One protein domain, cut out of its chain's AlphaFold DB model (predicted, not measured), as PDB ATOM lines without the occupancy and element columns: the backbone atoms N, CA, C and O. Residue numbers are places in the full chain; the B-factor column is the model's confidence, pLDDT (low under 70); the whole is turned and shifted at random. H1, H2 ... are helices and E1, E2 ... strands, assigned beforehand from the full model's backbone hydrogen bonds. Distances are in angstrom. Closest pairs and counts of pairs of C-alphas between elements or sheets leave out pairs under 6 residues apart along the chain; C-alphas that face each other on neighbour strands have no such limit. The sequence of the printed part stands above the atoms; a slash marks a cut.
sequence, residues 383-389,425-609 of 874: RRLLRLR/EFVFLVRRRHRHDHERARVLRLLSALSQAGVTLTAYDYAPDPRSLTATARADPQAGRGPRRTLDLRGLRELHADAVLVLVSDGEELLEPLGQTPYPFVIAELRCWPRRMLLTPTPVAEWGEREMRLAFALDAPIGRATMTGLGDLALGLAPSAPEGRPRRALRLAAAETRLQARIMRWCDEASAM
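Overview. This is residues 383 to 389 and 425 to 609 of the 874 residues of an uncharacterized protein of Bosea caraganae (UniProt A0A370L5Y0). A strongly twisted seven-stranded sheet forms the middle, with H2 and H6 packed on one face, H5 on the other, and H3 on that second face beside the strands. Past the E7 edge the helical hairpin H7 and H8 makes one end of the longest axis; the loop of residues 472 to 485, between E3 and E4, makes the other. The printed part has 192 residues, with eight named helices and seven named strands in the order H1 E1 H2 E2 E3 E4 H3 E5 H4 E6 H5 E7 H6 H7 H8. The sheet, E4 E3 E2 E1 E5 E6 E7, is mixed, and the class is mixed, helices and strands. The whole is compact, with a radius of gyration of the C-alphas of 16.4 A and spans of 55 by 40 by 30 A.

Along the chain. H1 is residues 383 to 387, from C-alpha 383 at (144.483, 202.480, 138.538). E1 is 426 to 431, H2 438 to 452, 21.2 A from first to last C-alpha, and E2 457 to 462, 16.7 A. E3 is 468 to 471, E4 486 to 488, H3 489 to 495, E5 500 to 504, H4 520 to 526 and E6 532 to 536. H5 is 545 to 554, E7 558 to 560, H6 563 to 572, 15.1 A, H7 581 to 590 and H8 595 to 607, 18.0 A, ending with C-alpha 607 at (141.387, 186.223, 154.464).

Arrangement. E1 is parallel to E2, with N 428 and O 458 2.8 A apart, and to E5, with N 429 and O 502 2.9 A apart. E6 is parallel to E5, N 535 to O 503 2.7 A, and to E7, N 536 to O 559 2.8 A. E2, E3 and E4 form a meander, successive antiparallel neighbours, with N 470 to O 461 and N 487 to O 469 both 2.8 A. E1, H2, E2; E5, H4, E6; and E6, H5, E7 are strand-helix-strand units, parallel neighbour strands with a helix between, each with a right-handed crossover. H2 runs along the strands at a height over the sheet of 9.2 A. H6, on the same face, touches H1, closest C-alphas Leu 385 and Ala 570, 6.2 A. H4 touches H5, C-alphas Ile 523 and Ala 553 being closest at 6.1 A. H7 and H8 touch, closest C-alphas Ala 589 and Arg 598, 4.7 A. Every O i to N i+4 pair is within hydrogen-bond range in H1, H2, H3, H4, H5, H7 and H8; in H6, 4 of 6 are.

Size, cuts and confidence. The C-alphas farthest apart, Arg 481 and Thr 593, are 55.4 A apart. Residues 390 to 424 are not printed, and C-alphas 389 and 425 are 9.4 A apart across the cut. The links E3 to E4 and E5 to H4 are long. The mean pLDDT of the printed part is 80.8; residues 473 to 484, 568, 570 to 583 and 608 to 609 are under 70.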
ATOM      1  N   ARG A 383     145.702 201.651 138.460       73.44
ATOM      2  CA  ARG A 383     144.483 202.480 138.538       73.44
ATOM      3  C   ARG A 383     143.933 202.564 139.961       73.44
ATOM      4  O   ARG A 383     143.476 203.635 140.342       73.44
ATOM      5  N   ARG A 384     143.949 201.474 140.737       75.94
ATOM      6  CA  ARG A 384     143.542 201.493 142.155       75.94
ATOM      7  C   ARG A 384     144.473 202.387 142.980       75.94
ATOM      8  O   ARG A 384     143.979 203.243 143.703       75.94
ATOM      9  N   LEU A 385     145.789 202.257 142.808       76.88
ATOM     10  CA  LEU A 385     146.783 203.084 143.501       76.88
ATOM     11  C   LEU A 385     146.690 204.564 143.098       76.88
ATOM     12  O   LEU A 385     146.709 205.431 143.958       76.88
ATOM     13  N   LEU A 386     146.485 204.867 141.815       74.31
ATOM     14  CA  LEU A 386     146.299 206.234 141.307       74.31
ATOM     15  C   LEU A 386     144.991 206.893 141.772       74.31
ATOM     16  O   LEU A 386     144.863 208.120 141.738       74.31
ATOM     17  N   ARG A 387     143.994 206.092 142.172       75.38
ATOM     18  CA  ARG A 387     142.758 206.588 142.794       75.38
ATOM     19  C   ARG A 387     142.960 206.965 144.255       75.38
ATOM     20  O   ARG A 387     142.163 207.749 144.764       75.38
ATOM     21  N   LEU A 388     143.996 206.448 144.914       74.75
ATOM     22  CA  LEU A 388     144.352 206.905 146.248       74.75
ATOM     23  C   LEU A 388     144.883 208.327 146.132       74.75
ATOM     24  O   LEU A 388     145.932 208.583 145.538       74.75
ATOM     25  N   ARG A 389     144.114 209.261 146.685       75.25
ATOM     26  CA  ARG A 389     144.500 210.657 146.786       75.25
ATOM     27  C   ARG A 389     144.511 211.075 148.237       75.25
ATOM     28  O   ARG A 389     143.656 210.659 149.013       75.25
ATOM     29  N   GLU A 425     152.283 209.238 147.613       87.88
ATOM     30  CA  GLU A 425     153.652 208.762 147.439       87.88
ATOM     31  C   GLU A 425     153.848 207.457 148.217       87.88
ATOM     32  O   GLU A 425     153.391 207.332 149.353       87.88
ATOM     33  N   PHE A 426     154.517 206.477 147.609       89.12
ATOM     34  CA  PHE A 426     154.828 205.196 148.245       89.12
ATOM     35  C   PHE A 426     156.333 205.019 148.417       89.12
ATOM     36  O   PHE A 426     157.089 205.160 147.457       89.12
ATOM     37  N   VAL A 427     156.757 204.623 149.613       92.31
ATOM     38  CA  VAL A 427     158.146 204.268 149.913       92.31
ATOM     39  C   VAL A 427     158.211 202.777 150.183       92.31
ATOM     40  O   VAL A 427     157.627 202.292 151.147       92.31
ATOM     41  N   PHE A 428     158.929 202.044 149.339       92.50
ATOM     42  CA  PHE A 428     159.111 200.605 149.474       92.50
ATOM     43  C   PHE A 428     160.443 200.287 150.150       92.50
ATOM     44  O   PHE A 428     161.494 200.706 149.668       92.50
ATOM     45  N   LEU A 429     160.402 199.499 151.221       93.62
ATOM     46  CA  LEU A 429     161.576 198.877 151.829       93.62
ATOM     47  C   LEU A 429     161.591 197.406 151.434       93.62
ATOM     48  O   LEU A 429     160.706 196.653 151.834       93.62
ATOM     49  N   VAL A 430     162.564 196.995 150.627       92.56
ATOM     50  CA  VAL A 430     162.638 195.637 150.077       92.56
ATOM     51  C   VAL A 430     163.807 194.893 150.711       92.56
ATOM     52  O   VAL A 430     164.960 195.323 150.600       92.56
ATOM     53  N   ARG A 431     163.522 193.755 151.358       90.62
ATOM     54  CA  ARG A 431     164.573 192.894 151.912       90.62
ATOM     55  C   ARG A 431     165.455 192.369 150.782       90.62
ATOM     56  O   ARG A 431     164.960 191.837 149.788       90.62
ATOM     57  N   ARG A 432     166.772 192.467 150.949       88.19
ATOM     58  CA  ARG A 432     167.764 191.846 150.069       88.19
ATOM     59  C   ARG A 432     168.556 190.810 150.853       88.19
ATOM     60  O   ARG A 432     169.486 191.162 151.572       88.19
ATOM     61  N   ARG A 433     168.237 189.525 150.683       81.50
ATOM     62  CA  ARG A 433     169.001 188.440 151.329       81.50
ATOM     63  C   ARG A 433     170.318 188.155 150.623       81.50
ATOM     64  O   ARG A 433     171.320 187.839 151.256       81.50
ATOM     65  N   HIS A 434     170.311 188.277 149.302       80.50
ATOM     66  CA  HIS A 434     171.467 188.026 148.458       80.50
ATOM     67  C   HIS A 434     171.478 188.963 147.244       80.50
ATOM     68  O   HIS A 434     170.461 189.557 146.881       80.50
ATOM     69  N   ARG A 435     172.632 189.086 146.573       76.56
ATOM     70  CA  ARG A 435     172.759 189.876 145.332       76.56
ATOM     71  C   ARG A 435     171.855 189.362 144.203       76.56
ATOM     72  O   ARG A 435     171.418 190.150 143.370       76.56
ATOM     73  N   HIS A 436     171.554 188.065 144.213       79.31
ATOM     74  CA  HIS A 436     170.681 187.393 143.247       79.31
ATOM     75  C   HIS A 436     169.410 186.848 143.903       79.31
ATOM     76  O   HIS A 436     168.976 185.753 143.585       79.31
ATOM     77  N   ASP A 437     168.844 187.589 144.854       86.25
ATOM     78  CA  ASP A 437     167.554 187.251 145.451       86.25
ATOM     79  C   ASP A 437     166.430 187.419 144.412       86.25
ATOM     80  O   ASP A 437     166.128 188.538 143.970       86.25
ATOM     81  N   HIS A 438     165.840 186.297 143.984       89.69
ATOM     82  CA  HIS A 438     164.787 186.271 142.964       89.69
ATOM     83  C   HIS A 438     163.515 186.975 143.415       89.69
ATOM     84  O   HIS A 438     162.869 187.618 142.591       89.69
ATOM     85  N   GLU A 439     163.170 186.908 144.700       89.75
ATOM     86  CA  GLU A 439     161.963 187.550 145.218       89.75
ATOM     87  C   GLU A 439     162.113 189.071 145.211       89.75
ATOM     88  O   GLU A 439     161.239 189.793 144.727       89.75
ATOM     89  N   ARG A 440     163.286 189.568 145.618       89.88
ATOM     90  CA  ARG A 440     163.630 190.984 145.455       89.88
ATOM     91  C   ARG A 440     163.565 191.408 143.988       89.88
ATOM     92  O   ARG A 440     162.984 192.444 143.671       89.88
ATOM     93  N   ALA A 441     164.190 190.648 143.087       87.31
ATOM     94  CA  ALA A 441     164.207 190.982 141.663       87.31
ATOM     95  C   ALA A 441     162.790 191.006 141.068       87.31
ATOM     96  O   ALA A 441     162.467 191.903 140.282       87.31
ATOM     97  N   ARG A 442     161.933 190.073 141.504       87.75
ATOM     98  CA  ARG A 442     160.513 190.030 141.168       87.75
ATOM     99  C   ARG A 442     159.824 191.322 141.626       87.75
ATOM    100  O   ARG A 442     159.327 192.095 140.809       87.75
ATOM    101  N   VAL A 443     159.876 191.640 142.915       87.12
ATOM    102  CA  VAL A 443     159.234 192.843 143.472       87.12
ATOM    103  C   VAL A 443     159.731 194.121 142.787       87.12
ATOM    104  O   VAL A 443     158.922 194.959 142.394       87.12
ATOM    105  N   LEU A 444     161.035 194.279 142.555       86.44
ATOM    106  CA  LEU A 444     161.564 195.492 141.925       86.44
ATOM    107  C   LEU A 444     161.064 195.699 140.488       86.44
ATOM    108  O   LEU A 444     160.774 196.835 140.113       86.44
ATOM    109  N   ARG A 445     160.900 194.638 139.684       83.06
ATOM    110  CA  ARG A 445     160.305 194.777 138.336       83.06
ATOM    111  C   ARG A 445     158.840 195.146 138.391       83.06
ATOM    112  O   ARG A 445     158.389 195.968 137.595       83.06
ATOM    113  N   LEU A 446     158.119 194.593 139.357       81.62
ATOM    114  CA  LEU A 446     156.757 195.003 139.641       81.62
ATOM    115  C   LEU A 446     156.685 196.514 139.957       81.62
ATOM    116  O   LEU A 446     155.882 197.239 139.366       81.62
ATOM    117  N   LEU A 447     157.560 197.020 140.825       84.44
ATOM    118  CA  LEU A 447     157.610 198.449 141.151       84.44
ATOM    119  C   LEU A 447     157.966 199.317 139.933       84.44
ATOM    120  O   LEU A 447     157.363 200.373 139.725       84.44
ATOM    121  N   SER A 448     158.890 198.860 139.085       81.50
ATOM    122  CA  SER A 448     159.216 199.527 137.820       81.50
ATOM    123  C   SER A 448     158.006 199.611 136.886       81.50
ATOM    124  O   SER A 448     157.712 200.684 136.358       81.50
ATOM    125  N   ALA A 449     157.253 198.522 136.742       76.31
ATOM    126  CA  ALA A 449     156.029 198.482 135.946       76.31
ATOM    127  C   ALA A 449     154.949 199.453 136.467       76.31
ATOM    128  O   ALA A 449     154.327 200.178 135.687       76.31
ATOM    129  N   LEU A 450     154.751 199.530 137.788       79.06
ATOM    130  CA  LEU A 450     153.792 200.455 138.411       79.06
ATOM    131  C   LEU A 450     154.173 201.922 138.223       79.06
ATOM    132  O   LEU A 450     153.322 202.772 137.962       79.06
ATOM    133  N   SER A 451     155.463 202.217 138.306       81.62
ATOM    134  CA  SER A 451     155.966 203.551 138.026       81.62
ATOM    135  C   SER A 451     155.779 203.978 136.588       81.62
ATOM    136  O   SER A 451     155.441 205.133 136.347       81.62
ATOM    137  N   GLN A 452     156.039 203.084 135.634       78.94
ATOM    138  CA  GLN A 452     155.807 203.369 134.218       78.94
ATOM    139  C   GLN A 452     154.315 203.612 133.951       78.94
ATOM    140  O   GLN A 452     153.958 204.371 133.054       78.94
ATOM    141  N   ALA A 453     153.436 203.028 134.773       76.06
ATOM    142  CA  ALA A 453     152.005 203.307 134.777       76.06
ATOM    143  C   ALA A 453     151.609 204.619 135.496       76.06
ATOM    144  O   ALA A 453     150.422 204.939 135.539       76.06
ATOM    145  N   GLY A 454     152.569 205.388 136.028       78.94
ATOM    146  CA  GLY A 454     152.361 206.719 136.613       78.94
ATOM    147  C   GLY A 454     152.240 206.768 138.140       78.94
ATOM    148  O   GLY A 454     151.933 207.830 138.676       78.94
ATOM    149  N   VAL A 455     152.452 205.658 138.858       83.50
ATOM    150  CA  VAL A 455     152.424 205.647 140.333       83.50
ATOM    151  C   VAL A 455     153.709 206.272 140.892       83.50
ATOM    152  O   VAL A 455     154.810 205.827 140.563       83.50
ATOM    153  N   THR A 456     153.575 207.273 141.768       86.69
ATOM    154  CA  THR A 456     154.709 207.903 142.464       86.69
ATOM    155  C   THR A 456     155.225 206.978 143.559       86.69
ATOM    156  O   THR A 456     154.577 206.803 144.591       86.69
ATOM    157  N   LEU A 457     156.385 206.363 143.332       89.12
ATOM    158  CA  LEU A 457     156.996 205.461 144.303       89.12
ATOM    159  C   LEU A 457     158.527 205.497 144.281       89.12
ATOM    160  O   LEU A 457     159.137 205.560 143.206       89.12
ATOM    161  N   THR A 458     159.127 205.366 145.461       90.38
ATOM    162  CA  THR A 458     160.566 205.202 145.711       90.38
ATOM    163  C   THR A 458     160.827 203.847 146.370       90.38
ATOM    164  O   THR A 458     159.949 203.284 147.021       90.38
ATOM    165  N   ALA A 459     162.007 203.265 146.146       90.38
ATOM    166  CA  ALA A 459     162.350 201.944 146.672       90.38
ATOM    167  C   ALA A 459     163.771 201.923 147.243       90.38
ATOM    168  O   ALA A 459     164.708 202.414 146.603       90.38
ATOM    169  N   TYR A 460     163.932 201.302 148.405       91.88
ATOM    170  CA  TYR A 460     165.192 201.137 149.116       91.88
ATOM    171  C   TYR A 460     165.411 199.659 149.429       91.88
ATOM    172  O   TYR A 460     164.483 198.959 149.832       91.88
ATOM    173  N   ASP A 461     166.640 199.189 149.238       90.75
ATOM    174  CA  ASP A 461     167.048 197.851 149.651       90.75
ATOM    175  C   ASP A 461     167.625 197.909 151.064       90.75
ATOM    176  O   ASP A 461     168.393 198.821 151.379       90.75
ATOM    177  N   TYR A 462     167.361 196.891 151.875       90.31
ATOM    178  CA  TYR A 462     168.059 196.689 153.145       90.31
ATOM    179  C   TYR A 462     168.593 195.263 153.250       90.31
ATOM    180  O   TYR A 462     168.025 194.325 152.686       90.31
ATOM    181  N   ALA A 463     169.733 195.101 153.921       84.00
ATOM    182  CA  ALA A 463     170.393 193.810 154.076       84.00
ATOM    183  C   ALA A 463     171.367 193.822 155.264       84.00
ATOM    184  O   ALA A 463     172.330 194.587 155.219       84.00
ATOM    185  N   PRO A 464     171.215 192.938 156.264       76.19
ATOM    186  CA  PRO A 464     169.980 192.283 156.716       76.19
ATOM    187  C   PRO A 464     169.093 193.209 157.569       76.19
ATOM    188  O   PRO A 464     167.911 192.931 157.735       76.19
ATOM    189  N   ASP A 465     169.657 194.297 158.096       86.12
ATOM    190  CA  ASP A 465     169.016 195.179 159.072       86.12
ATOM    191  C   ASP A 465     168.195 196.286 158.376       86.12
ATOM    192  O   ASP A 465     168.771 197.068 157.611       86.12
ATOM    193  N   PRO A 466     166.876 196.397 158.633       86.38
ATOM    194  CA  PRO A 466     166.015 197.425 158.040       86.38
ATOM    195  C   PRO A 466     166.330 198.853 158.510       86.38
ATOM    196  O   PRO A 466     165.796 199.802 157.941       86.38
ATOM    197  N   ARG A 467     167.200 199.034 159.512       88.12
ATOM    198  CA  ARG A 467     167.672 200.358 159.951       88.12
ATOM    199  C   ARG A 467     168.718 200.963 159.019       88.12
ATOM    200  O   ARG A 467     168.914 202.172 159.046       88.12
ATOM    201  N   SER A 468     169.377 200.142 158.197       88.69
ATOM    202  CA  SER A 468     170.388 200.575 157.231       88.69
ATOM    203  C   SER A 468     169.889 200.351 155.808       88.69
ATOM    204  O   SER A 468     169.895 199.235 155.283       88.69
ATOM    205  N   LEU A 469     169.494 201.439 155.158       90.12
ATOM    206  CA  LEU A 469     168.886 201.437 153.839       90.12
ATOM    207  C   LEU A 469     169.898 201.839 152.775       90.12
ATOM    208  O   LEU A 469     170.694 202.756 152.948       90.12
ATOM    209  N   THR A 470     169.819 201.186 151.627       86.56
ATOM    210  CA  THR A 470     170.585 201.527 150.429       86.56
ATOM    211  C   THR A 470     169.623 201.934 149.327       86.56
ATOM    212  O   THR A 470     168.696 201.193 148.988       86.56
ATOM    213  N   ALA A 471     169.825 203.121 148.755       82.81
ATOM    214  CA  ALA A 471     169.015 203.581 147.635       82.81
ATOM    215  C   ALA A 471     169.108 202.585 146.464       82.81
ATOM    216  O   ALA A 471     170.196 202.177 146.040       82.81
ATOM    217  N   THR A 472     167.959 202.168 145.925       78.25
ATOM    218  CA  THR A 472     167.948 201.450 144.645       78.25
ATOM    219  C   THR A 472     168.303 202.423 143.517       78.25
ATOM    220  O   THR A 472     168.193 203.636 143.687       78.25
ATOM    221  N   ALA A 473     168.649 201.915 142.327       66.25
ATOM    222  CA  ALA A 473     168.885 202.753 141.137       66.25
ATOM    223  C   ALA A 473     167.707 203.695 140.804       66.25
ATOM    224  O   ALA A 473     167.846 204.650 140.053       66.25
ATOM    225  N   ARG A 474     166.530 203.412 141.366       64.44
ATOM    226  CA  ARG A 474     165.327 204.218 141.246       64.44
ATOM    227  C   ARG A 474     165.273 205.379 142.241       64.44
ATOM    228  O   ARG A 474     164.794 206.447 141.884       64.44
ATOM    229  N   ALA A 475     165.711 205.154 143.480       63.25
ATOM    230  CA  ALA A 475     165.801 206.202 144.496       63.25
ATOM    231  C   ALA A 475     166.993 207.138 144.238       63.25
ATOM    232  O   ALA A 475     166.937 208.308 144.600       63.25
ATOM    233  N   ASP A 476     168.034 206.639 143.566       63.56
ATOM    234  CA  ASP A 476     169.187 207.431 143.143       63.56
ATOM    235  C   ASP A 476     169.604 207.083 141.697       63.56
ATOM    236  O   ASP A 476     170.440 206.199 141.478       63.56
ATOM    237  N   PRO A 477     169.013 207.757 140.689       60.62
ATOM    238  CA  PRO A 477     169.349 207.549 139.279       60.62
ATOM    239  C   PRO A 477     170.767 208.010 138.913       60.62
ATOM    240  O   PRO A 477     171.319 207.562 137.908       60.62
ATOM    241  N   GLN A 478     171.359 208.913 139.704       54.53
ATOM    242  CA  GLN A 478     172.669 209.511 139.432       54.53
ATOM    243  C   GLN A 478     173.828 208.661 139.983       54.53
ATOM    244  O   GLN A 478     174.943 208.737 139.467       54.53
ATOM    245  N   ALA A 479     173.566 207.766 140.943       55.50
ATOM    246  CA  ALA A 479     174.554 206.856 141.533       55.50
ATOM    247  C   ALA A 479     175.084 205.741 140.606       55.50
ATOM    248  O   ALA A 479     175.813 204.862 141.064       55.50
ATOM    249  N   GLY A 480     174.791 205.755 139.300       49.00
ATOM    250  CA  GLY A 480     175.208 204.711 138.350       49.00
ATOM    251  C   GLY A 480     176.723 204.449 138.260       49.00
ATOM    252  O   GLY A 480     177.125 203.455 137.658       49.00
ATOM    253  N   ARG A 481     177.574 205.311 138.844       48.06
ATOM    254  CA  ARG A 481     179.043 205.152 138.880       48.06
ATOM    255  C   ARG A 481     179.705 205.416 140.246       48.06
ATOM    256  O   ARG A 481     180.927 205.362 140.314       48.06
ATOM    257  N   GLY A 482     178.944 205.685 141.312       50.72
ATOM    258  CA  GLY A 482     179.470 206.030 142.646       50.72
ATOM    259  C   GLY A 482     178.942 205.125 143.770       50.72
ATOM    260  O   GLY A 482     178.057 204.301 143.525       50.72
ATOM    261  N   PRO A 483     179.469 205.246 145.006       54.97
ATOM    262  CA  PRO A 483     178.893 204.566 146.162       54.97
ATOM    263  C   PRO A 483     177.438 205.011 146.338       54.97
ATOM    264  O   PRO A 483     177.137 206.203 146.363       54.97
ATOM    265  N   ARG A 484     176.522 204.041 146.416       68.38
ATOM    266  CA  ARG A 484     175.091 204.323 146.581       68.38
ATOM    267  C   ARG A 484     174.848 205.005 147.919       68.38
ATOM    268  O   ARG A 484     175.405 204.581 148.930       68.38
ATOM    269  N   ARG A 485     173.963 206.003 147.930       73.12
ATOM    270  CA  ARG A 485     173.562 206.689 149.157       73.12
ATOM    271  C   ARG A 485     172.957 205.693 150.152       73.12
ATOM    272  O   ARG A 485     171.973 205.011 149.847       73.12
ATOM    273  N   THR A 486     173.559 205.624 151.332       83.06
ATOM    274  CA  THR A 486     173.013 204.930 152.500       83.06
ATOM    275  C   THR A 486     172.174 205.900 153.324       83.06
ATOM    276  O   THR A 486     172.554 207.060 153.487       83.06
ATOM    277  N   LEU A 487     171.034 205.439 153.827       87.12
ATOM    278  CA  LEU A 487     170.108 206.204 154.662       87.12
ATOM    279  C   LEU A 487     169.707 205.367 155.874       87.12
ATOM    280  O   LEU A 487     169.616 204.146 155.783       87.12
ATOM    281  N   ASP A 488     169.442 206.024 156.992       89.94
ATOM    282  CA  ASP A 488     168.783 205.421 158.143       89.94
ATOM    283  C   ASP A 488     167.256 205.628 158.069       89.94
ATOM    284  O   ASP A 488     166.743 206.374 157.226       89.94
ATOM    285  N   LEU A 489     166.498 204.965 158.949       88.88
ATOM    286  CA  LEU A 489     165.033 205.103 158.993       88.88
ATOM    287  C   LEU A 489     164.586 206.529 159.333       88.88
ATOM    288  O   LEU A 489     163.545 206.987 158.853       88.88
ATOM    289  N   ARG A 490     165.380 207.258 160.124       88.25
ATOM    290  CA  ARG A 490     165.114 208.660 160.442       88.25
ATOM    291  C   ARG A 490     165.269 209.552 159.212       88.25
ATOM    292  O   ARG A 490     164.334 210.286 158.896       88.25
ATOM    293  N   GLY A 491     166.390 209.457 158.501       88.50
ATOM    294  CA  GLY A 491     166.634 210.196 157.266       88.50
ATOM    295  C   GLY A 491     165.623 209.842 156.177       88.50
ATOM    296  O   GLY A 491     165.167 210.723 155.450       88.50
ATOM    297  N   LEU A 492     165.182 208.579 156.111       90.62
ATOM    298  CA  LEU A 492     164.080 208.172 155.237       90.62
ATOM    299  C   LEU A 492     162.780 208.919 155.569       90.62
ATOM    300  O   LEU A 492     162.103 209.409 154.665       90.62
ATOM    301  N   ARG A 493     162.431 209.014 156.856       88.50
ATOM    302  CA  ARG A 493     161.226 209.716 157.318       88.50
ATOM    303  C   ARG A 493     161.308 211.219 157.065       88.50
ATOM    304  O   ARG A 493     160.301 211.821 156.726       88.50
ATOM    305  N   GLU A 494     162.481 211.827 157.207       88.69
ATOM    306  CA  GLU A 494     162.680 213.251 156.902       88.69
ATOM    307  C   GLU A 494     162.516 213.541 155.398       88.69
ATOM    308  O   GLU A 494     161.940 214.562 155.030       88.69
ATOM    309  N   LEU A 495     162.947 212.620 154.527       87.44
ATOM    310  CA  LEU A 495     162.791 212.742 153.072       87.44
ATOM    311  C   LEU A 495     161.364 212.455 152.581       87.44
ATOM    312  O   LEU A 495     160.930 213.051 151.598       87.44
ATOM    313  N   HIS A 496     160.645 211.547 153.245       87.69
ATOM    314  CA  HIS A 496     159.346 211.038 152.796       87.69
ATOM    315  C   HIS A 496     158.281 211.057 153.907       87.69
ATOM    316  O   HIS A 496     157.543 210.088 154.082       87.69
ATOM    317  N   ALA A 497     158.189 212.154 154.665       80.75
ATOM    318  CA  ALA A 497     157.376 212.243 155.886       80.75
ATOM    319  C   ALA A 497     155.890 211.892 155.700       80.75
ATOM    320  O   ALA A 497     155.276 211.308 156.594       80.75
ATOM    321  N   ASP A 498     155.327 212.217 154.536       80.38
ATOM    322  CA  ASP A 498     153.914 211.978 154.238       80.38
ATOM    323  C   ASP A 498     153.656 210.713 153.402       80.38
ATOM    324  O   ASP A 498     152.513 210.436 153.036       80.38
ATOM    325  N   ALA A 499     154.697 209.968 153.031       87.81
ATOM    326  CA  ALA A 499     154.539 208.822 152.150       87.81
ATOM    327  C   ALA A 499     153.959 207.604 152.887       87.81
ATOM    328  O   ALA A 499     154.096 207.434 154.100       87.81
ATOM    329  N   VAL A 500     153.339 206.703 152.128       88.19
ATOM    330  CA  VAL A 500     152.931 205.391 152.632       88.19
ATOM    331  C   VAL A 500     154.151 204.480 152.676       88.19
ATOM    332  O   VAL A 500     154.728 204.161 151.633       88.19
ATOM    333  N   LEU A 501     154.491 204.005 153.871       91.19
ATOM    334  CA  LEU A 501     155.548 203.017 154.054       91.19
ATOM    335  C   LEU A 501     155.059 201.622 153.651       91.19
ATOM    336  O   LEU A 501     154.077 201.111 154.189       91.19
ATOM    337  N   VAL A 502     155.761 200.974 152.732       91.62
ATOM    338  CA  VAL A 502     155.484 199.602 152.305       91.62
ATOM    339  C   VAL A 502     156.704 198.746 152.596       91.62
ATOM    340  O   VAL A 502     157.716 198.835 151.905       91.62
ATOM    341  N   LEU A 503     156.616 197.904 153.620       92.06
ATOM    342  CA  LEU A 503     157.665 196.939 153.928       92.06
ATOM    343  C   LEU A 503     157.417 195.660 153.129       92.06
ATOM    344  O   LEU A 503     156.315 195.127 153.176       92.06
ATOM    345  N   VAL A 504     158.409 195.169 152.391       92.06
ATOM    346  CA  VAL A 504     158.337 193.903 151.649       92.06
ATOM    347  C   VAL A 504     159.288 192.906 152.297       92.06
ATOM    348  O   VAL A 504     160.498 192.949 152.057       92.06
ATOM    349  N   SER A 505     158.730 192.037 153.142       89.88
ATOM    350  CA  SER A 505     159.483 191.063 153.931       89.88
ATOM    351  C   SER A 505     158.620 189.906 154.430       89.88
ATOM    352  O   SER A 505     157.413 190.044 154.602       89.88
ATOM    353  N   ASP A 506     159.261 188.778 154.720       85.00
ATOM    354  CA  ASP A 506     158.688 187.682 155.513       85.00
ATOM    355  C   ASP A 506     158.691 187.962 157.028       85.00
ATOM    356  O   ASP A 506     158.073 187.220 157.786       85.00
ATOM    357  N   GLY A 507     159.358 189.037 157.461       86.75
ATOM    358  CA  GLY A 507     159.302 189.569 158.819       86.75
ATOM    359  C   GLY A 507     160.192 188.864 159.842       86.75
ATOM    360  O   GLY A 507     160.118 189.184 161.024       86.75
ATOM    361  N   GLU A 508     161.046 187.940 159.409       84.56
ATOM    362  CA  GLU A 508     161.989 187.223 160.276       84.56
ATOM    363  C   GLU A 508     162.956 188.178 160.991       84.56
ATOM    364  O   GLU A 508     163.179 188.065 162.188       84.56
ATOM    365  N   GLU A 509     163.480 189.178 160.284       86.75
ATOM    366  CA  GLU A 509     164.411 190.171 160.831       86.75
ATOM    367  C   GLU A 509     163.753 191.202 161.762       86.75
ATOM    368  O   GLU A 509     164.436 192.025 162.369       86.75
ATOM    369  N   LEU A 510     162.423 191.191 161.849       89.94
ATOM    370  CA  LEU A 510     161.641 192.100 162.686       89.94
ATOM    371  C   LEU A 510     161.296 191.472 164.038       89.94
ATOM    372  O   LEU A 510     160.817 192.175 164.930       89.94
ATOM    373  N   LEU A 511     161.526 190.167 164.190       89.19
ATOM    374  CA  LEU A 511     161.213 189.408 165.389       89.19
ATOM    375  C   LEU A 511     162.465 188.749 165.967       89.19
ATOM    376  O   LEU A 511     163.395 188.367 165.260       89.19
ATOM    377  N   GLU A 512     162.454 188.550 167.276       86.19
ATOM    378  CA  GLU A 512     163.433 187.722 167.962       86.19
ATOM    379  C   GLU A 512     163.254 186.247 167.547       86.19
ATOM    380  O   GLU A 512     162.142 185.721 167.673       86.19
ATOM    381  N   PRO A 513     164.319 185.545 167.102       76.25
ATOM    382  CA  PRO A 513     164.208 184.206 166.516       76.25
ATOM    383  C   PRO A 513     163.493 183.177 167.404       76.25
ATOM    384  O   PRO A 513     162.663 182.408 166.921       76.25
ATOM    385  N   LEU A 514     163.786 183.187 168.710       74.50
ATOM    386  CA  LEU A 514     163.248 182.223 169.677       74.50
ATOM    387  C   LEU A 514     161.895 182.653 170.258       74.50
ATOM    388  O   LEU A 514     161.000 181.826 170.408       74.50
ATOM    389  N   GLY A 515     161.739 183.936 170.595       74.25
ATOM    390  CA  GLY A 515     160.538 184.456 171.260       74.25
ATOM    391  C   GLY A 515     159.404 184.848 170.310       74.25
ATOM    392  O   GLY A 515     158.275 185.076 170.760       74.25
ATOM    393  N   GLN A 516     159.700 184.966 169.006       80.50
ATOM    394  CA  GLN A 516     158.821 185.559 167.987       80.50
ATOM    395  C   GLN A 516     158.280 186.931 168.430       80.50
ATOM    396  O   GLN A 516     157.160 187.334 168.111       80.50
ATOM    397  N   THR A 517     159.042 187.632 169.261       88.44
ATOM    398  CA  THR A 517     158.717 188.920 169.869       88.44
ATOM    399  C   THR A 517     159.255 190.028 168.971       88.44
ATOM    400  O   THR A 517     160.413 189.963 168.572       88.44
ATOM    401  N   PRO A 518     158.446 191.034 168.600       90.56
ATOM    402  CA  PRO A 518     158.924 192.138 167.778       90.56
ATOM    403  C   PRO A 518     160.058 192.901 168.451       90.56
ATOM    404  O   PRO A 518     159.940 193.268 169.620       90.56
ATOM    405  N   TYR A 519     161.122 193.190 167.700       91.31
ATOM    406  CA  TYR A 519     162.208 194.018 168.213       91.31
ATOM    407  C   TYR A 519     161.707 195.429 168.574       91.31
ATOM    408  O   TYR A 519     160.831 195.969 167.886       91.31
ATOM    409  N   PRO A 520     162.305 196.100 169.580       90.44
ATOM    410  CA  PRO A 520     161.858 197.423 170.027       90.44
ATOM    411  C   PRO A 520     161.791 198.486 168.919       90.44
ATOM    412  O   PRO A 520     160.871 199.307 168.896       90.44
ATOM    413  N   PHE A 521     162.722 198.450 167.957       90.75
ATOM    414  CA  PHE A 521     162.770 199.423 166.859       90.75
ATOM    415  C   PHE A 521     161.554 199.327 165.919       90.75
ATOM    416  O   PHE A 521     161.165 200.324 165.316       90.75
ATOM    417  N   VAL A 522     160.906 198.159 165.812       89.69
ATOM    418  CA  VAL A 522     159.719 197.970 164.960       89.69
ATOM    419  C   VAL A 522     158.592 198.894 165.418       89.69
ATOM    420  O   VAL A 522     157.927 199.545 164.613       89.69
ATOM    421  N   ILE A 523     158.413 199.009 166.733       87.56
ATOM    422  CA  ILE A 523     157.410 199.892 167.323       87.56
ATOM    423  C   ILE A 523     157.925 201.336 167.352       87.56
ATOM    424  O   ILE A 523     157.178 202.250 167.013       87.56
ATOM    425  N   ALA A 524     159.186 201.562 167.723       87.38
ATOM    426  CA  ALA A 524     159.718 202.915 167.887       87.38
ATOM    427  C   ALA A 524     159.886 203.685 166.558       87.38
ATOM    428  O   ALA A 524     159.605 204.881 166.505       87.38
ATOM    429  N   GLU A 525     160.316 203.012 165.487       89.12
ATOM    430  CA  GLU A 525     160.740 203.654 164.234       89.12
ATOM    431  C   GLU A 525     159.806 203.369 163.049       89.12
ATOM    432  O   GLU A 525     159.583 204.250 162.219       89.12
ATOM    433  N   LEU A 526     159.220 202.168 162.949       89.31
ATOM    434  CA  LEU A 526     158.334 201.827 161.825       89.31
ATOM    435  C   LEU A 526     156.869 202.176 162.118       89.31
ATOM    436  O   LEU A 526     156.168 202.688 161.243       89.31
ATOM    437  N   ARG A 527     156.390 201.966 163.353       88.00
ATOM    438  CA  ARG A 527     154.997 202.281 163.731       88.00
ATOM    439  C   ARG A 527     154.690 203.781 163.721       88.00
ATOM    440  O   ARG A 527     153.531 204.153 163.553       88.00
ATOM    441  N   CYS A 528     155.701 204.643 163.865       85.38
ATOM    442  CA  CYS A 528     155.504 206.095 163.852       85.38
ATOM    443  C   CYS A 528     155.049 206.639 162.487       85.38
ATOM    444  O   CYS A 528     154.606 207.781 162.402       85.38
ATOM    445  N   TRP A 529     155.160 205.846 161.417       87.00
ATOM    446  CA  TRP A 529     154.659 206.219 160.098       87.00
ATOM    447  C   TRP A 529     153.124 206.216 160.092       87.00
ATOM    448  O   TRP A 529     152.526 205.184 160.413       87.00
ATOM    449  N   PRO A 530     152.449 207.314 159.702       79.62
ATOM    450  CA  PRO A 530     150.988 207.413 159.796       79.62
ATOM    451  C   PRO A 530     150.253 206.335 158.992       79.62
ATOM    452  O   PRO A 530     149.238 205.787 159.432       79.62
ATOM    453  N   ARG A 531     150.787 206.020 157.807       83.75
ATOM    454  CA  ARG A 531     150.251 205.030 156.873       83.75
ATOM    455  C   ARG A 531     151.353 204.052 156.509       83.75
ATOM    456  O   ARG A 531     152.403 204.446 156.008       83.75
ATOM    457  N   ARG A 532     151.099 202.772 156.762       88.12
ATOM    458  CA  ARG A 532     152.076 201.707 156.565       88.12
ATOM    459  C   ARG A 532     151.395 200.387 156.240       88.12
ATOM    460  O   ARG A 532     150.245 200.184 156.622       88.12
ATOM    461  N   MET A 533     152.091 199.510 155.533       87.50
ATOM    462  CA  MET A 533     151.652 198.148 155.236       87.50
ATOM    463  C   MET A 533     152.852 197.201 155.180       87.50
ATOM    464  O   MET A 533     153.974 197.632 154.906       87.50
ATOM    465  N   LEU A 534     152.592 195.912 155.379       88.88
ATOM    466  CA  LEU A 534     153.567 194.842 155.206       88.88
ATOM    467  C   LEU A 534     153.107 193.902 154.084       88.88
ATOM    468  O   LEU A 534     151.995 193.380 154.102       88.88
ATOM    469  N   LEU A 535     153.974 193.689 153.101       89.31
ATOM    470  CA  LEU A 535     153.810 192.719 152.029       89.31
ATOM    471  C   LEU A 535     154.711 191.520 152.299       89.31
ATOM    472  O   LEU A 535     155.933 191.643 152.237       89.31
ATOM    473  N   THR A 536     154.108 190.363 152.560       88.75
ATOM    474  CA  THR A 536     154.833 189.113 152.794       88.75
ATOM    475  C   THR A 536     154.828 188.224 151.550       88.75
ATOM    476  O   THR A 536     153.784 188.085 150.905       88.75
ATOM    477  N   PRO A 537     155.972 187.616 151.182       86.75
ATOM    478  CA  PRO A 537     156.021 186.579 150.151       86.75
ATOM    479  C   PRO A 537     155.470 185.232 150.649       86.75
ATOM    480  O   PRO A 537     155.369 184.287 149.873       86.75
ATOM    481  N   THR A 538     155.144 185.121 151.942       86.81
ATOM    482  CA  THR A 538     154.601 183.898 152.544       86.81
ATOM    483  C   THR A 538     153.151 183.686 152.082       86.81
ATOM    484  O   THR A 538     152.349 184.618 152.225       86.81
ATOM    485  N   PRO A 539     152.787 182.494 151.562       82.75
ATOM    486  CA  PRO A 539     151.412 182.171 151.173       82.75
ATOM    487  C   PRO A 539     150.426 182.357 152.328       82.75
ATOM    488  O   PRO A 539     150.765 182.087 153.479       82.75
ATOM    489  N   VAL A 540     149.185 182.760 152.029       81.88
ATOM    490  CA  VAL A 540     148.173 183.050 153.072       81.88
ATOM    491  C   VAL A 540     147.874 181.818 153.931       81.88
ATOM    492  O   VAL A 540     147.658 181.939 155.132       81.88
ATOM    493  N   ALA A 541     147.934 180.625 153.337       79.56
ATOM    494  CA  ALA A 541     147.729 179.356 154.034       79.56
ATOM    495  C   ALA A 541     148.775 179.059 155.130       79.56
ATOM    496  O   ALA A 541     148.551 178.182 155.959       79.56
ATOM    497  N   GLU A 542     149.911 179.759 155.128       80.75
ATOM    498  CA  GLU A 542     150.972 179.635 156.137       80.75
ATOM    499  C   GLU A 542     150.967 180.780 157.152       80.75
ATOM    500  O   GLU A 542     151.810 180.809 158.047       80.75
ATOM    501  N   TRP A 543     150.054 181.744 157.017       85.31
ATOM    502  CA  TRP A 543     149.985 182.850 157.957       85.31
ATOM    503  C   TRP A 543     149.555 182.348 159.325       85.31
ATOM    504  O   TRP A 543     148.583 181.605 159.467       85.31
ATOM    505  N   GLY A 544     150.279 182.788 160.345       85.94
ATOM    506  CA  GLY A 544     150.011 182.359 161.703       85.94
ATOM    507  C   GLY A 544     150.433 183.399 162.719       85.94
ATOM    508  O   GLY A 544     150.211 184.599 162.559       85.94
ATOM    509  N   GLU A 545     151.048 182.920 163.795       85.88
ATOM    510  CA  GLU A 545     151.455 183.767 164.909       85.88
ATOM    511  C   GLU A 545     152.415 184.882 164.483       85.88
ATOM    512  O   GLU A 545     152.270 186.013 164.945       85.88
ATOM    513  N   ARG A 546     153.358 184.584 163.585       87.56
ATOM    514  CA  ARG A 546     154.366 185.533 163.110       87.56
ATOM    515  C   ARG A 546     153.730 186.743 162.429       87.56
ATOM    516  O   ARG A 546     153.927 187.877 162.866       87.56
ATOM    517  N   GLU A 547     152.946 186.509 161.380       88.00
ATOM    518  CA  GLU A 547     152.264 187.565 160.636       88.00
ATOM    519  C   GLU A 547     151.287 188.305 161.553       88.00
ATOM    520  O   GLU A 547     151.301 189.532 161.595       88.00
ATOM    521  N   MET A 548     150.520 187.594 162.387       87.69
ATOM    522  CA  MET A 548     149.628 188.231 163.353       87.69
ATOM    523  C   MET A 548     150.395 189.179 164.293       87.69
ATOM    524  O   MET A 548     150.015 190.342 164.444       87.69
ATOM    525  N   ARG A 549     151.490 188.726 164.919       89.56
ATOM    526  CA  ARG A 549     152.295 189.546 165.842       89.56
ATOM    527  C   ARG A 549     152.885 190.771 165.152       89.56
ATOM    528  O   ARG A 549     152.857 191.852 165.737       89.56
ATOM    529  N   LEU A 550     153.355 190.636 163.914       90.25
ATOM    530  CA  LEU A 550     153.836 191.768 163.119       90.25
ATOM    531  C   LEU A 550     152.717 192.747 162.777       90.25
ATOM    532  O   LEU A 550     152.916 193.953 162.902       90.25
ATOM    533  N   ALA A 551     151.533 192.249 162.420       87.94
ATOM    534  CA  ALA A 551     150.365 193.081 162.157       87.94
ATOM    535  C   ALA A 551     149.978 193.896 163.401       87.94
ATOM    536  O   ALA A 551     149.681 195.083 163.281       87.94
ATOM    537  N   PHE A 552     150.044 193.296 164.596       86.81
ATOM    538  CA  PHE A 552     149.811 193.981 165.872       86.81
ATOM    539  C   PHE A 552     150.910 194.988 166.224       86.81
ATOM    540  O   PHE A 552     150.608 196.117 166.609       86.81
ATOM    541  N   ALA A 553     152.179 194.598 166.098       89.50
ATOM    542  CA  ALA A 553     153.317 195.436 166.466       89.50
ATOM    543  C   ALA A 553     153.425 196.665 165.568       89.50
ATOM    544  O   ALA A 553     153.614 197.786 166.042       89.50
ATOM    545  N   LEU A 554     153.247 196.443 164.267       87.81
ATOM    546  CA  LEU A 554     153.179 197.504 163.289       87.81
ATOM    547  C   LEU A 554     151.816 198.182 163.295       87.81
ATOM    548  O   LEU A 554     151.753 199.248 162.731       87.81
ATOM    549  N   ASP A 555     150.734 197.656 163.875       84.62
ATOM    550  CA  ASP A 555     149.363 198.175 163.671       84.62
ATOM    551  C   ASP A 555     149.103 198.499 162.178       84.62
ATOM    552  O   ASP A 555     148.778 199.620 161.769       84.62
ATOM    553  N   ALA A 556     149.398 197.510 161.334       81.75
ATOM    554  CA  ALA A 556     149.454 197.657 159.887       81.75
ATOM    555  C   ALA A 556     148.767 196.484 159.180       81.75
ATOM    556  O   ALA A 556     148.864 195.346 159.647       81.75
ATOM    557  N   PRO A 557     148.107 196.724 158.034       80.94
ATOM    558  CA  PRO A 557     147.664 195.643 157.170       80.94
ATOM    559  C   PRO A 557     148.826 194.779 156.682       80.94
ATOM    560  O   PRO A 557     149.858 195.304 156.256       80.94
ATOM    561  N   ILE A 558     148.587 193.468 156.652       83.94
ATOM    562  CA  ILE A 558     149.446 192.489 155.984       83.94
ATOM    563  C   ILE A 558     148.762 192.005 154.713       83.94
ATOM    564  O   ILE A 558     147.558 191.758 154.696       83.94
ATOM    565  N   GLY A 559     149.537 191.882 153.643       82.69
ATOM    566  CA  GLY A 559     149.087 191.403 152.346       82.69
ATOM    567  C   GLY A 559     150.171 190.596 151.661       82.69
ATOM    568  O   GLY A 559     151.313 190.545 152.111       82.69
ATOM    569  N   ARG A 560     149.817 189.973 150.542       84.12
ATOM    570  CA  ARG A 560     150.777 189.230 149.723       84.12
ATOM    571  C   ARG A 560     151.687 190.183 148.955       84.12
ATOM    572  O   ARG A 560     151.215 191.192 148.424       84.12
ATOM    573  N   ALA A 561     152.954 189.817 148.797       85.50
ATOM    574  CA  ALA A 561     153.914 190.488 147.920       85.50
ATOM    575  C   ALA A 561     153.625 190.219 146.428       85.50
ATOM    576  O   ALA A 561     154.496 189.833 145.657       85.50
ATOM    577  N   THR A 562     152.378 190.394 145.994       78.44
ATOM    578  CA  THR A 562     151.911 190.120 144.629       78.44
ATOM    579  C   THR A 562     151.188 191.322 144.047       78.44
ATOM    580  O   THR A 562     150.822 192.264 144.754       78.44
ATOM    581  N   MET A 563     150.937 191.286 142.738       72.56
ATOM    582  CA  MET A 563     150.169 192.336 142.073       72.56
ATOM    583  C   MET A 563     148.750 192.494 142.622       72.56
ATOM    584  O   MET A 563     148.251 193.617 142.766       72.56
ATOM    585  N   THR A 564     148.106 191.369 142.919       73.19
ATOM    586  CA  THR A 564     146.775 191.320 143.525       73.19
ATOM    587  C   THR A 564     146.837 191.753 144.985       73.19
ATOM    588  O   THR A 564     146.093 192.651 145.364       73.19
ATOM    589  N   GLY A 565     147.788 191.232 145.768       75.31
ATOM    590  CA  GLY A 565     147.966 191.583 147.180       75.31
ATOM    591  C   GLY A 565     148.212 193.074 147.413       75.31
ATOM    592  O   GLY A 565     147.531 193.687 148.234       75.31
ATOM    593  N   LEU A 566     149.096 193.695 146.625       76.94
ATOM    594  CA  LEU A 566     149.319 195.144 146.674       76.94
ATOM    595  C   LEU A 566     148.050 195.929 146.300       76.94
ATOM    596  O   LEU A 566     147.724 196.935 146.931       76.94
ATOM    597  N   GLY A 567     147.324 195.480 145.273       72.12
ATOM    598  CA  GLY A 567     146.091 196.125 144.821       72.12
ATOM    599  C   GLY A 567     144.902 195.957 145.765       72.12
ATOM    600  O   GLY A 567     144.005 196.803 145.747       72.12
ATOM    601  N   ASP A 568     144.876 194.894 146.563       69.50
ATOM    602  CA  ASP A 568     143.852 194.636 147.575       69.50
ATOM    603  C   ASP A 568     144.137 195.450 148.841       69.50
ATOM    604  O   ASP A 568     143.249 196.129 149.358       69.50
ATOM    605  N   LEU A 569     145.401 195.520 149.272       70.00
ATOM    606  CA  LEU A 569     145.793 196.358 150.404       70.00
ATOM    607  C   LEU A 569     145.675 197.854 150.141       70.00
ATOM    608  O   LEU A 569     145.355 198.615 151.055       70.00
ATOM    609  N   ALA A 570     145.871 198.279 148.893       68.06
ATOM    610  CA  ALA A 570     145.611 199.649 148.478       68.06
ATOM    611  C   ALA A 570     144.187 200.105 148.849       68.06
ATOM    612  O   ALA A 570     143.995 201.258 149.229       68.06
ATOM    613  N   LEU A 571     143.192 199.208 148.802       61.69
ATOM    614  CA  LEU A 571     141.812 199.524 149.186       61.69
ATOM    615  C   LEU A 571     141.679 199.802 150.692       61.69
ATOM    616  O   LEU A 571     140.884 200.654 151.084       61.69
ATOM    617  N   GLY A 572     142.479 199.131 151.526       59.53
ATOM    618  CA  GLY A 572     142.500 199.317 152.981       59.53
ATOM    619  C   GLY A 572     143.193 200.601 153.446       59.53
ATOM    620  O   GLY A 572     143.054 200.977 154.608       59.53
ATOM    621  N   LEU A 573     143.912 201.286 152.553       65.06
ATOM    622  CA  LEU A 573     144.616 202.533 152.849       65.06
ATOM    623  C   LEU A 573     143.821 203.800 152.507       65.06
ATOM    624  O   LEU A 573     144.324 204.896 152.761       65.06
ATOM    625  N   ALA A 574     142.639 203.698 151.896       61.72
ATOM    626  CA  ALA A 574     141.873 204.872 151.486       61.72
ATOM    627  C   ALA A 574     141.453 205.723 152.710       61.72
ATOM    628  O   ALA A 574     140.863 205.179 153.644       61.72
ATOM    629  N   PRO A 575     141.708 207.047 152.711       54.06
ATOM    630  CA  PRO A 575     141.475 207.914 153.875       54.06
ATOM    631  C   PRO A 575     139.999 208.023 154.294       54.06
ATOM    632  O   PRO A 575     139.709 208.363 155.434       54.06
ATOM    633  N   SER A 576     139.065 207.710 153.394       49.59
ATOM    634  CA  SER A 576     137.615 207.824 153.614       49.59
ATOM    635  C   SER A 576     136.957 206.548 154.163       49.59
ATOM    636  O   SER A 576     135.736 206.515 154.307       49.59
ATOM    637  N   ALA A 577     137.716 205.473 154.403       49.19
ATOM    638  CA  ALA A 577     137.146 204.214 154.875       49.19
ATOM    639  C   ALA A 577     136.939 204.252 156.409       49.19
ATOM    640  O   ALA A 577     137.923 204.435 157.130       49.19
ATOM    641  N   PRO A 578     135.707 204.064 156.935       48.38
ATOM    642  CA  PRO A 578     135.481 203.894 158.375       48.38
ATOM    643  C   PRO A 578     136.316 202.707 158.857       48.38
ATOM    644  O   PRO A 578     136.266 201.682 158.183       48.38
ATOM    645  N   GLU A 579     137.106 202.877 159.935       55.75
ATOM    646  CA  GLU A 579     138.132 201.932 160.438       55.75
ATOM    647  C   GLU A 579     138.546 200.904 159.378       55.75
ATOM    648  O   GLU A 579     137.932 199.837 159.292       55.75
ATOM    649  N   GLY A 580     139.545 201.232 158.545       58.31
ATOM    650  CA  GLY A 580     139.996 200.340 157.474       58.31
ATOM    651  C   GLY A 580     139.992 198.884 157.950       58.31
ATOM    652  O   GLY A 580     140.570 198.584 158.997       58.31
ATOM    653  N   ARG A 581     139.303 198.000 157.209       60.69
ATOM    654  CA  ARG A 581     139.044 196.589 157.575       60.69
ATOM    655  C   ARG A 581     140.227 195.864 158.262       60.69
ATOM    656  O   ARG A 581     139.958 195.109 159.193       60.69
ATOM    657  N   PRO A 582     141.508 196.130 157.925       63.72
ATOM    658  CA  PRO A 582     142.643 195.518 158.617       63.72
ATOM    659  C   PRO A 582     142.786 195.906 160.091       63.72
ATOM    660  O   PRO A 582     143.096 195.060 160.926       63.72
ATOM    661  N   ARG A 583     142.514 197.167 160.443       69.44
ATOM    662  CA  ARG A 583     142.515 197.622 161.842       69.44
ATOM    663  C   ARG A 583     141.338 197.047 162.617       69.44
ATOM    664  O   ARG A 583     141.484 196.712 163.788       69.44
ATOM    665  N   ARG A 584     140.196 196.857 161.952       73.88
ATOM    666  CA  ARG A 584     139.059 196.133 162.527       73.88
ATOM    667  C   ARG A 584     139.414 194.671 162.811       73.88
ATOM    668  O   ARG A 584     139.120 194.208 163.905       73.88
ATOM    669  N   ALA A 585     140.080 193.976 161.885       76.38
ATOM    670  CA  ALA A 585     140.553 192.602 162.090       76.38
ATOM    671  C   ALA A 585     141.473 192.497 163.317       76.38
ATOM    672  O   ALA A 585     141.265 191.647 164.179       76.38
ATOM    673  N   LEU A 586     142.432 193.421 163.443       77.56
ATOM    674  CA  LEU A 586     143.310 193.510 164.612       77.56
ATOM    675  C   LEU A 586     142.536 193.785 165.903       77.56
ATOM    676  O   LEU A 586     142.771 193.116 166.902       77.56
ATOM    677  N   ARG A 587     141.588 194.729 165.892       83.06
ATOM    678  CA  ARG A 587     140.768 195.070 167.065       83.06
ATOM    679  C   ARG A 587     139.885 193.906 167.517       83.06
ATOM    680  O   ARG A 587     139.803 193.643 168.711       83.06
ATOM    681  N   LEU A 588     139.244 193.208 166.578       83.81
ATOM    682  CA  LEU A 588     138.415 192.037 166.874       83.81
ATOM    683  C   LEU A 588     139.263 190.883 167.406       83.81
ATOM    684  O   LEU A 588     138.912 190.289 168.417       83.81
ATOM    685  N   ALA A 589     140.413 190.617 166.786       85.75
ATOM    686  CA  ALA A 589     141.346 189.617 167.284       85.75
ATOM    687  C   ALA A 589     141.950 190.003 168.644       85.75
ATOM    688  O   ALA A 589     142.233 189.121 169.439       85.75
ATOM    689  N   ALA A 590     142.135 191.291 168.955       85.00
ATOM    690  CA  ALA A 590     142.639 191.741 170.257       85.00
ATOM    691  C   ALA A 590     141.678 191.446 171.418       85.00
ATOM    692  O   ALA A 590     142.124 191.363 172.560       85.00
ATOM    693  N   ALA A 591     140.378 191.318 171.134       88.50
ATOM    694  CA  ALA A 591     139.363 191.020 172.141       88.50
ATOM    695  C   ALA A 591     139.417 189.559 172.625       88.50
ATOM    696  O   ALA A 591     138.901 189.245 173.696       88.50
ATOM    697  N   GLU A 592     140.052 188.670 171.861       89.56
ATOM    698  CA  GLU A 592     140.195 187.260 172.211       89.56
ATOM    699  C   GLU A 592     141.314 187.060 173.248       89.56
ATOM    700  O   GLU A 592     142.430 187.554 173.097       89.56
ATOM    701  N   THR A 593     141.053 186.291 174.309       84.75
ATOM    702  CA  THR A 593     142.030 186.084 175.398       84.75
ATOM    703  C   THR A 593     143.057 184.996 175.072       84.75
ATOM    704  O   THR A 593     144.225 185.095 175.444       84.75
ATOM    705  N   ARG A 594     142.638 183.931 174.372       87.62
ATOM    706  CA  ARG A 594     143.504 182.791 174.026       87.62
ATOM    707  C   ARG A 594     144.245 183.055 172.719       87.62
ATOM    708  O   ARG A 594     143.615 183.387 171.722       87.62
ATOM    709  N   LEU A 595     145.558 182.808 172.688       82.56
ATOM    710  CA  LEU A 595     146.405 183.020 171.503       82.56
ATOM    711  C   LEU A 595     145.855 182.339 170.240       82.56
ATOM    712  O   LEU A 595     145.770 182.971 169.194       82.56
ATOM    713  N   GLN A 596     145.424 181.082 170.345       85.00
ATOM    714  CA  GLN A 596     144.866 180.349 169.207       85.00
ATOM    715  C   GLN A 596     143.574 180.988 168.675       85.00
ATOM    716  O   GLN A 596     143.416 181.122 167.465       85.00
ATOM    717  N   ALA A 597     142.676 181.433 169.564       84.38
ATOM    718  CA  ALA A 597     141.444 182.124 169.175       84.38
ATOM    719  C   ALA A 597     141.748 183.473 168.510       84.38
ATOM    720  O   ALA A 597     141.160 183.796 167.481       84.38
ATOM    721  N   ARG A 598     142.740 184.211 169.031       87.25
ATOM    722  CA  ARG A 598     143.240 185.450 168.418       87.25
ATOM    723  C   ARG A 598     143.741 185.218 166.993       87.25
ATOM    724  O   ARG A 598     143.365 185.974 166.101       87.25
ATOM    725  N   ILE A 599     144.570 184.190 166.784       85.62
ATOM    726  CA  ILE A 599     145.138 183.857 165.466       85.62
ATOM    727  C   ILE A 599     144.024 183.493 164.491       85.62
ATOM    728  O   ILE A 599     143.956 184.089 163.424       85.62
ATOM    729  N   MET A 600     143.125 182.578 164.870       83.44
ATOM    730  CA  MET A 600     142.012 182.168 164.008       83.44
ATOM    731  C   MET A 600     141.128 183.357 163.632       83.44
ATOM    732  O   MET A 600     140.886 183.593 162.452       83.44
ATOM    733  N   ARG A 601     140.737 184.174 164.621       86.06
ATOM    734  CA  ARG A 601     139.918 185.366 164.385       86.06
ATOM    735  C   ARG A 601     140.606 186.358 163.454       86.06
ATOM    736  O   ARG A 601     139.960 186.925 162.576       86.06
ATOM    737  N   TRP A 602     141.905 186.580 163.641       87.12
ATOM    738  CA  TRP A 602     142.684 187.443 162.762       87.12
ATOM    739  C   TRP A 602     142.773 186.871 161.342       87.12
ATOM    740  O   TRP A 602     142.530 187.615 160.396       87.12
ATOM    741  N   CYS A 603     143.066 185.576 161.184       82.38
ATOM    742  CA  CYS A 603     143.166 184.910 159.884       82.38
ATOM    743  C   CYS A 603     141.847 184.950 159.105       82.38
ATOM    744  O   CYS A 603     141.873 185.223 157.905       82.38
ATOM    745  N   ASP A 604     140.706 184.727 159.763       82.19
ATOM    746  CA  ASP A 604     139.383 184.770 159.128       82.19
ATOM    747  C   ASP A 604     139.083 186.167 158.567       82.19
ATOM    748  O   ASP A 604     138.722 186.335 157.398       82.19
ATOM    749  N   GLU A 605     139.308 187.198 159.383       78.94
ATOM    750  CA  GLU A 605     139.093 188.591 158.989       78.94
ATOM    751  C   GLU A 605     140.132 189.046 157.943       78.94
ATOM    752  O   GLU A 605     139.803 189.798 157.027       78.94
ATOM    753  N   ALA A 606     141.381 188.569 158.032       74.50
ATOM    754  CA  ALA A 606     142.444 188.847 157.066       74.50
ATOM    755  C   ALA A 606     142.172 188.220 155.695       74.50
ATOM    756  O   ALA A 606     142.297 188.890 154.666       74.50
ATOM    757  N   SER A 607     141.728 186.964 155.680       71.75
ATOM    758  CA  SER A 607     141.387 186.223 154.464       71.75
ATOM    759  C   SER A 607     140.183 186.830 153.746       71.75
ATOM    760  O   SER A 607     140.146 186.841 152.521       71.75
ATOM    761  N   ALA A 608     139.236 187.424 154.478       68.88
ATOM    762  CA  ALA A 608     138.113 188.154 153.885       68.88
ATOM    763  C   ALA A 608     138.525 189.458 153.165       68.88
ATOM    764  O   ALA A 608     137.748 190.006 152.376       68.88
ATOM    765  N   MET A 609     139.723 189.995 153.435       63.94
ATOM    766  CA  MET A 609     140.213 191.243 152.831       63.94
ATOM    767  C   MET A 609     141.040 191.043 151.564       63.94
ATOM    768  O   MET A 609     141.169 191.979 150.772       63.94
TER     769      MET A 609